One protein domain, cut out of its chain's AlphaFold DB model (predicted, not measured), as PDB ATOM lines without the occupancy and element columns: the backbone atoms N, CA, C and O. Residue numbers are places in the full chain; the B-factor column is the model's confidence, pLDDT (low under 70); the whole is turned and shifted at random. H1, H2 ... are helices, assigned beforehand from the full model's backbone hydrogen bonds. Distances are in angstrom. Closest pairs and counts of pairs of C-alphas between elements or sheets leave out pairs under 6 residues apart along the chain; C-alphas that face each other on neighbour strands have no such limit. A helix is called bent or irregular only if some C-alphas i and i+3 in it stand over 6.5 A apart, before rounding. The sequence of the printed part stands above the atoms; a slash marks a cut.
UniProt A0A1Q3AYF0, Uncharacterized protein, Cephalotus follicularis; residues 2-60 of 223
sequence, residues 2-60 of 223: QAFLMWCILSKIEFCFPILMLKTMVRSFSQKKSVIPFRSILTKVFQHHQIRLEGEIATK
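AT A GLANCE: This is residues 2 to 60 of the 223 residues of an uncharacterized protein of Cephalotus follicularis (UniProt A0A1Q3AYF0). Three separate helices are strung along an open, loose chain: H1 at one end of the longest axis, the longer H2 in the middle, and H3 beyond it, with gaps between them in place of a packed core. H1 and H2 run in nearly opposite directions; the link after H2 folds back past it to H3, and the unnamed tail of residues 49 to 60 turns back past H3. The printed part has 59 residues, with three named helices in the order H1, H2, H3 and no named strand; the class is all helix. The whole is loose, with a radius of gyration of the C-alphas of 13.9 A, and the C-alphas span 40 by 29 by 20 A.

HOW THE PARTS SIT: The printed part begins with H1, residues 2 to 10, which touches no helix. Residues 6 to 14, of which 6 to 10 belong to H1, stand free, with no C-alpha 8 or more residues away along the chain within 10 A. A short link of 6 residues leads to H2, residues 17 to 29, and H1 and H2 are apart. A short link of 9 residues then leads to H3, residues 39 to 48. H2 and H3 are near each other, with no pair of C-alphas within 8 A but 5 pairs within 10 A. H1 and H3 are apart. Residues 44 to 50, of which 44 to 48 belong to H3, also stand free. In H1, H2 and H3 every O i to N i+4 pair is within hydrogen-bond range.

IN THESE COORDINATES: H1 begins at Gln 2, with its C-alpha at (133.577, 185.928, 117.651), and ends at Leu 10, 12.2 A from first to last C-alpha. H2 runs from Phe 17, C-alpha at (122.832, 178.274, 113.392), to Phe 29, C-alpha at (117.134, 195.645, 112.420); it is the longest helix, with 13 residues and 18.3 A. H3 runs from Arg 39 to His 48 over 14.3 A, and C-alpha 48 is at (115.507, 176.070, 98.468). None of the three is bent or irregular.

THE WHOLE: The two C-alphas farthest apart, those of Ser 11 and Gly 55, are 40.0 A from each other, while those of Gln 2 and Lys 60 are 26.0 A apart. The printed part has no cut, and neither link between helices is long. Residues 49 to 60 hold no named element, and their C-alphas lie 15 to 18 A from the mean of all C-alphas. The mean pLDDT of the printed part is 71.8, and 22 residues are under 70, among them residues 2 to 4, 13 to 15, 32 to 37 and 54 to 59.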
ATOM      1  N   GLN A   2     132.463 186.831 118.007       57.47
ATOM      2  CA  GLN A   2     133.577 185.928 117.651       57.47
ATOM      3  C   GLN A   2     134.025 184.997 118.789       57.47
ATOM      4  O   GLN A   2     134.161 183.806 118.548       57.47
ATOM      5  N   ALA A   3     134.154 185.492 120.030       69.94
ATOM      6  CA  ALA A   3     134.544 184.652 121.173       69.94
ATOM      7  C   ALA A   3     133.551 183.506 121.450       69.94
ATOM      8  O   ALA A   3     133.954 182.393 121.757       69.94
ATOM      9  N   PHE A   4     132.252 183.765 121.274       68.94
ATOM     10  CA  PHE A   4     131.201 182.763 121.456       68.94
ATOM     11  C   PHE A   4     131.220 181.707 120.345       68.94
ATOM     12  O   PHE A   4     131.093 180.524 120.619       68.94
ATOM     13  N   LEU A   5     131.442 182.121 119.092       71.81
ATOM     14  CA  LEU A   5     131.560 181.197 117.962       71.81
ATOM     15  C   LEU A   5     132.824 180.334 118.048       71.81
ATOM     16  O   LEU A   5     132.738 179.129 117.843       71.81
ATOM     17  N   MET A   6     133.974 180.922 118.399       74.12
ATOM     18  CA  MET A   6     135.203 180.163 118.661       74.12
ATOM     19  C   MET A   6     134.993 179.141 119.774       74.12
ATOM     20  O   MET A   6     135.381 177.990 119.615       74.12
ATOM     21  N   TRP A   7     134.340 179.548 120.863       73.00
ATOM     22  CA  TRP A   7     134.006 178.659 121.969       73.00
ATOM     23  C   TRP A   7     133.145 177.475 121.514       73.00
ATOM     24  O   TRP A   7     133.524 176.331 121.728       73.00
ATOM     25  N   CYS A   8     132.044 177.725 120.798       68.94
ATOM     26  CA  CYS A   8     131.181 176.655 120.288       68.94
ATOM     27  C   CYS A   8     131.927 175.669 119.370       68.94
ATOM     28  O   CYS A   8     131.680 174.467 119.447       68.94
ATOM     29  N   ILE A   9     132.850 176.163 118.534       72.31
ATOM     30  CA  ILE A   9     133.678 175.328 117.649       72.31
ATOM     31  C   ILE A   9     134.670 174.482 118.461       72.31
ATOM     32  O   ILE A   9     134.810 173.289 118.198       72.31
ATOM     33  N   LEU A  10     135.334 175.078 119.455       68.12
ATOM     34  CA  LEU A  10     136.302 174.387 120.314       68.12
ATOM     35  C   LEU A  10     135.633 173.332 121.200       68.12
ATOM     36  O   LEU A  10     136.179 172.248 121.383       68.12
ATOM     37  N   SER A  11     134.431 173.618 121.695       72.94
ATOM     38  CA  SER A  11     133.676 172.718 122.568       72.94
ATOM     39  C   SER A  11     132.887 171.639 121.819       72.94
ATOM     40  O   SER A  11     132.223 170.838 122.468       72.94
ATOM     41  N   LYS A  12     132.923 171.612 120.475       73.31
ATOM     42  CA  LYS A  12     132.119 170.701 119.630       73.31
ATOM     43  C   LYS A  12     130.629 170.664 120.013       73.31
ATOM     44  O   LYS A  12     129.973 169.637 119.866       73.31
ATOM     45  N   ILE A  13     130.091 171.778 120.508       69.88
ATOM     46  CA  ILE A  13     128.683 171.868 120.905       69.88
ATOM     47  C   ILE A  13     127.844 171.998 119.636       69.88
ATOM     48  O   ILE A  13     128.138 172.839 118.782       69.88
ATOM     49  N   GLU A  14     126.788 171.189 119.520       66.38
ATOM     50  CA  GLU A  14     125.824 171.314 118.431       66.38
ATOM     51  C   GLU A  14     125.193 172.707 118.460       66.38
ATOM     52  O   GLU A  14     124.499 173.112 119.394       66.38
ATOM     53  N   PHE A  15     125.502 173.483 117.432       68.00
ATOM     54  CA  PHE A  15     125.152 174.885 117.382       68.00
ATOM     55  C   PHE A  15     123.907 175.098 116.533       68.00
ATOM     56  O   PHE A  15     123.886 174.781 115.341       68.00
ATOM     57  N   CYS A  16     122.876 175.717 117.112       71.69
ATOM     58  CA  CYS A  16     121.691 176.096 116.352       71.69
ATOM     59  C   CYS A  16     121.963 177.373 115.533       71.69
ATOM     60  O   CYS A  16     121.636 178.492 115.943       71.69
ATOM     61  N   PHE A  17     122.562 177.197 114.351       72.69
ATOM     62  CA  PHE A  17     122.832 178.274 113.392       72.69
ATOM     63  C   PHE A  17     121.616 179.176 113.110       72.69
ATOM     64  O   PHE A  17     121.792 180.398 113.134       72.69
ATOM     65  N   PRO A  18     120.387 178.646 112.931       76.94
ATOM     66  CA  PRO A  18     119.206 179.479 112.703       76.94
ATOM     67  C   PRO A  18     118.927 180.474 113.837       76.94
ATOM     68  O   PRO A  18     118.656 181.647 113.576       76.94
ATOM     69  N   ILE A  19     119.047 180.044 115.098       75.44
ATOM     70  CA  ILE A  19     118.796 180.898 116.270       75.44
ATOM     71  C   ILE A  19     119.838 182.014 116.350       75.44
ATOM     72  O   ILE A  19     119.507 183.166 116.651       75.44
ATOM     73  N   LEU A  20     121.102 181.703 116.053       77.44
ATOM     74  CA  LEU A  20     122.149 182.714 116.097       77.44
ATOM     75  C   LEU A  20     121.999 183.747 114.977       77.44
ATOM     76  O   LEU A  20     122.144 184.947 115.225       77.44
ATOM     77  N   MET A  21     121.651 183.292 113.770       77.62
ATOM     78  CA  MET A  21     121.318 184.168 112.648       77.62
ATOM     79  C   MET A  21     120.153 185.090 113.024       77.62
ATOM     80  O   MET A  21     120.292 186.310 112.934       77.62
ATOM     81  N   LEU A  22     119.066 184.548 113.580       77.69
ATOM     82  CA  LEU A  22     117.910 185.337 114.007       77.69
ATOM     83  C   LEU A  22     118.284 186.404 115.049       77.69
ATOM     84  O   LEU A  22     117.931 187.575 114.897       77.69
ATOM     85  N   LYS A  23     119.077 186.042 116.065       79.62
ATOM     86  CA  LYS A  23     119.547 186.979 117.102       79.62
ATOM     87  C   LYS A  23     120.353 188.141 116.512       79.62
ATOM     88  O   LYS A  23     120.197 189.288 116.940       79.62
ATOM     89  N   THR A  24     121.202 187.868 115.521       76.25
ATOM     90  CA  THR A  24     121.951 188.929 114.826       76.25
ATOM     91  C   THR A  24     121.070 189.799 113.945       76.25
ATOM     92  O   THR A  24     121.267 191.014 113.923       76.25
ATOM     93  N   MET A  25     120.074 189.211 113.281       74.88
ATOM     94  CA  MET A  25     119.133 189.945 112.442       74.88
ATOM     95  C   MET A  25     118.294 190.909 113.278       74.88
ATOM     96  O   MET A  25     118.272 192.096 112.964       74.88
ATOM     97  N   VAL A  26     117.712 190.450 114.392       78.25
ATOM     98  CA  VAL A  26     116.934 191.298 115.317       78.25
ATOM     99  C   VAL A  26     117.768 192.479 115.816       78.25
ATOM    100  O   VAL A  26     117.318 193.625 115.802       78.25
ATOM    101  N   ARG A  27     119.029 192.231 116.188       76.56
ATOM    102  CA  ARG A  27     119.939 193.293 116.628       76.56
ATOM    103  C   ARG A  27     120.304 194.266 115.505       76.56
ATOM    104  O   ARG A  27     120.426 195.461 115.764       76.56
ATOM    105  N   SER A  28     120.487 193.771 114.282       69.69
ATOM    106  CA  SER A  28     120.784 194.613 113.121       69.69
ATOM    107  C   SER A  28     119.582 195.472 112.728       69.69
ATOM    108  O   SER A  28     119.759 196.653 112.457       69.69
ATOM    109  N   PHE A  29     118.359 194.944 112.808       69.44
ATOM    110  CA  PHE A  29     117.134 195.645 112.420       69.44
ATOM    111  C   PHE A  29     116.874 196.909 113.254       69.44
ATOM    112  O   PHE A  29     116.343 197.896 112.757       69.44
ATOM    113  N   SER A  30     117.333 196.927 114.510       70.00
ATOM    114  CA  SER A  30     117.275 198.118 115.366       70.00
ATOM    115  C   SER A  30     118.168 199.275 114.885       70.00
ATOM    116  O   SER A  30     118.034 200.395 115.381       70.00
ATOM    117  N   GLN A  31     119.096 199.039 113.953       70.69
ATOM    118  CA  GLN A  31     119.973 200.065 113.393       70.69
ATOM    119  C   GLN A  31     119.379 200.578 112.075       70.69
ATOM    120  O   GLN A  31     119.256 199.829 111.112       70.69
ATOM    121  N   LYS A  32     119.056 201.878 112.010       56.75
ATOM    122  CA  LYS A  32     118.322 202.562 110.915       56.75
ATOM    123  C   LYS A  32     118.886 202.414 109.481       56.75
ATOM    124  O   LYS A  32     118.289 202.957 108.559       56.75
ATOM    125  N   LYS A  33     120.024 201.738 109.272       58.00
ATOM    126  CA  LYS A  33     120.692 201.549 107.965       58.00
ATOM    127  C   LYS A  33     121.433 200.209 107.845       58.00
ATOM    128  O   LYS A  33     122.436 200.123 107.138       58.00
ATOM    129  N   SER A  34     121.029 199.182 108.585       59.69
ATOM    130  CA  SER A  34     121.771 197.923 108.568       59.69
ATOM    131  C   SER A  34     121.479 197.103 107.311       59.69
ATOM    132  O   SER A  34     120.338 196.867 106.920       59.69
ATOM    133  N   VAL A  35     122.556 196.645 106.677       62.47
ATOM    134  CA  VAL A  35     122.498 195.552 105.710       62.47
ATOM    135  C   VAL A  35     122.216 194.279 106.496       62.47
ATOM    136  O   VAL A  35     122.883 194.020 107.499       62.47
ATOM    137  N   ILE A  36     121.233 193.499 106.049       68.00
ATOM    138  CA  ILE A  36     120.863 192.233 106.681       68.00
ATOM    139  C   ILE A  36     122.112 191.331 106.761       68.00
ATOM    140  O   ILE A  36     122.650 190.947 105.717       68.00
ATOM    141  N   PRO A  37     122.603 190.989 107.964       69.81
ATOM    142  CA  PRO A  37     123.715 190.059 108.103       69.81
ATOM    143  C   PRO A  37     123.294 188.673 107.598       69.81
ATOM    144  O   PRO A  37     122.137 188.282 107.728       69.81
ATOM    145  N   PHE A  38     124.234 187.925 107.008       76.12
ATOM    146  CA  PHE A  38     124.001 186.597 106.408       76.12
ATOM    147  C   PHE A  38     123.048 186.559 105.206       76.12
ATOM    148  O   PHE A  38     122.562 185.485 104.843       76.12
ATOM    149  N   ARG A  39     122.820 187.706 104.555       74.94
ATOM    150  CA  ARG A  39     121.938 187.846 103.390       74.94
ATOM    151  C   ARG A  39     122.087 186.712 102.370       74.94
ATOM    152  O   ARG A  39     121.109 186.046 102.073       74.94
ATOM    153  N   SER A  40     123.309 186.415 101.922       74.88
ATOM    154  CA  SER A  40     123.562 185.394 100.893       74.88
ATOM    155  C   SER A  40     123.109 183.983 101.290       74.88
ATOM    156  O   SER A  40     122.584 183.246 100.457       74.88
ATOM    157  N   ILE A  41     123.292 183.600 102.558       78.19
ATOM    158  CA  ILE A  41     122.879 182.285 103.073       78.19
ATOM    159  C   ILE A  41     121.354 182.232 103.184       78.19
ATOM    160  O   ILE A  41     120.741 181.253 102.767       78.19
ATOM    161  N   LEU A  42     120.735 183.304 103.678       77.38
ATOM    162  CA  LEU A  42     119.280 183.407 103.798       77.38
ATOM    163  C   LEU A  42     118.592 183.337 102.435       77.38
ATOM    164  O   LEU A  42     117.677 182.537 102.264       77.38
ATOM    165  N   THR A  43     119.082 184.083 101.444       77.00
ATOM    166  CA  THR A  43     118.594 184.019 100.059       77.00
ATOM    167  C   THR A  43     118.653 182.585  99.522       77.00
ATOM    168  O   THR A  43     117.694 182.119  98.912       77.00
ATOM    169  N   LYS A  44     119.740 181.841  99.785       78.38
ATOM    170  CA  LYS A  44     119.873 180.433  99.362       78.38
ATOM    171  C   LYS A  44     118.872 179.503 100.051       78.38
ATOM    172  O   LYS A  44     118.287 178.655  99.381       78.38
ATOM    173  N   VAL A  45     118.651 179.675 101.352       79.88
ATOM    174  CA  VAL A  45     117.659 178.901 102.115       79.88
ATOM    175  C   VAL A  45     116.246 179.189 101.602       79.88
ATOM    176  O   VAL A  45     115.485 178.266 101.327       79.88
ATOM    177  N   PHE A  46     115.902 180.457 101.391       81.31
ATOM    178  CA  PHE A  46     114.587 180.844 100.879       81.31
ATOM    179  C   PHE A  46     114.328 180.333  99.458       81.31
ATOM    180  O   PHE A  46     113.232 179.846  99.188       81.31
ATOM    181  N   GLN A  47     115.342 180.344  98.588       78.19
ATOM    182  CA  GLN A  47     115.267 179.715  97.262       78.19
ATOM    183  C   GLN A  47     115.021 178.206  97.351       78.19
ATOM    184  O   GLN A  47     114.173 177.687  96.631       78.19
ATOM    185  N   HIS A  48     115.721 177.504  98.248       79.06
ATOM    186  CA  HIS A  48     115.507 176.070  98.468       79.06
ATOM    187  C   HIS A  48     114.068 175.766  98.915       79.06
ATOM    188  O   HIS A  48     113.471 174.785  98.479       79.06
ATOM    189  N   HIS A  49     113.484 176.640  99.737       80.12
ATOM    190  CA  HIS A  49     112.101 176.529 100.204       80.12
ATOM    191  C   HIS A  49     111.063 177.197  99.285       80.12
ATOM    192  O   HIS A  49     109.904 177.308  99.676       80.12
ATOM    193  N   GLN A  50     111.447 177.624  98.074       81.81
ATOM    194  CA  GLN A  50     110.558 178.255  97.085       81.81
ATOM    195  C   GLN A  50     109.826 179.513  97.597       81.81
ATOM    196  O   GLN A  50     108.749 179.870  97.114       81.81
ATOM    197  N   ILE A  51     110.406 180.214  98.572       81.06
ATOM    198  CA  ILE A  51     109.861 181.469  99.092       81.06
ATOM    199  C   ILE A  51     110.162 182.578  98.078       81.06
ATOM    200  O   ILE A  51     111.311 182.785  97.685       81.06
ATOM    201  N   ARG A  52     109.124 183.303  97.640       71.19
ATOM    202  CA  ARG A  52     109.266 184.419  96.694       71.19
ATOM    203  C   ARG A  52     109.986 185.598  97.352       71.19
ATOM    204  O   ARG A  52     109.453 186.232  98.254       71.19
ATOM    205  N   LEU A  53     111.183 185.906  96.859       70.12
ATOM    206  CA  LEU A  53     112.021 187.029  97.299       70.12
ATOM    207  C   LEU A  53     111.712 188.297  96.494       70.12
ATOM    208  O   LEU A  53     112.572 188.866  95.821       70.12
ATOM    209  N   GLU A  54     110.445 188.700  96.505       58.47
ATOM    210  CA  GLU A  54     109.965 189.842  95.731       58.47
ATOM    211  C   GLU A  54     110.581 191.147  96.271       58.47
ATOM    212  O   GLU A  54     110.451 191.469  97.451       58.47
ATOM    213  N   GLY A  55     111.322 191.868  95.420       64.19
ATOM    214  CA  GLY A  55     112.028 193.106  95.781       64.19
ATOM    215  C   GLY A  55     113.501 192.951  96.194       64.19
ATOM    216  O   GLY A  55     114.163 193.961  96.444       64.19
ATOM    217  N   GLU A  56     114.060 191.734  96.236       66.62
ATOM    218  CA  GLU A  56     115.484 191.553  96.545       66.62
ATOM    219  C   GLU A  56     116.383 191.775  95.310       66.62
ATOM    220  O   GLU A  56     116.334 191.028  94.334       66.62
ATOM    221  N   ILE A  57     117.282 192.767  95.367       63.69
ATOM    222  CA  ILE A  57     118.326 192.948  94.344       63.69
ATOM    223  C   ILE A  57     119.421 191.906  94.583       63.69
ATOM    224  O   ILE A  57     120.206 192.048  95.527       63.69
ATOM    225  N   ALA A  58     119.492 190.879  93.736       62.88
ATOM    226  CA  ALA A  58     120.539 189.864  93.792       62.88
ATOM    227  C   ALA A  58     121.919 190.503  93.563       62.88
ATOM    228  O   ALA A  58     122.312 190.821  92.439       62.88
ATOM    229  N   THR A  59     122.674 190.700  94.641       68.25
ATOM    230  CA  THR A  59     124.078 191.101  94.555       68.25
ATOM    231  C   THR A  59     124.906 189.880  94.170       68.25
ATOM    232  O   THR A  59     124.828 188.850  94.842       68.25
ATOM    233  N   LYS A  60     125.696 189.973  93.093       70.62
ATOM    234  CA  LYS A  60     126.651 188.915  92.729       70.62
ATOM    235  C   LYS A  60     127.632 188.704  93.889       70.62
ATOM    236  O   LYS A  60     128.132 189.681  94.439       70.62
TER     237      LYS A  60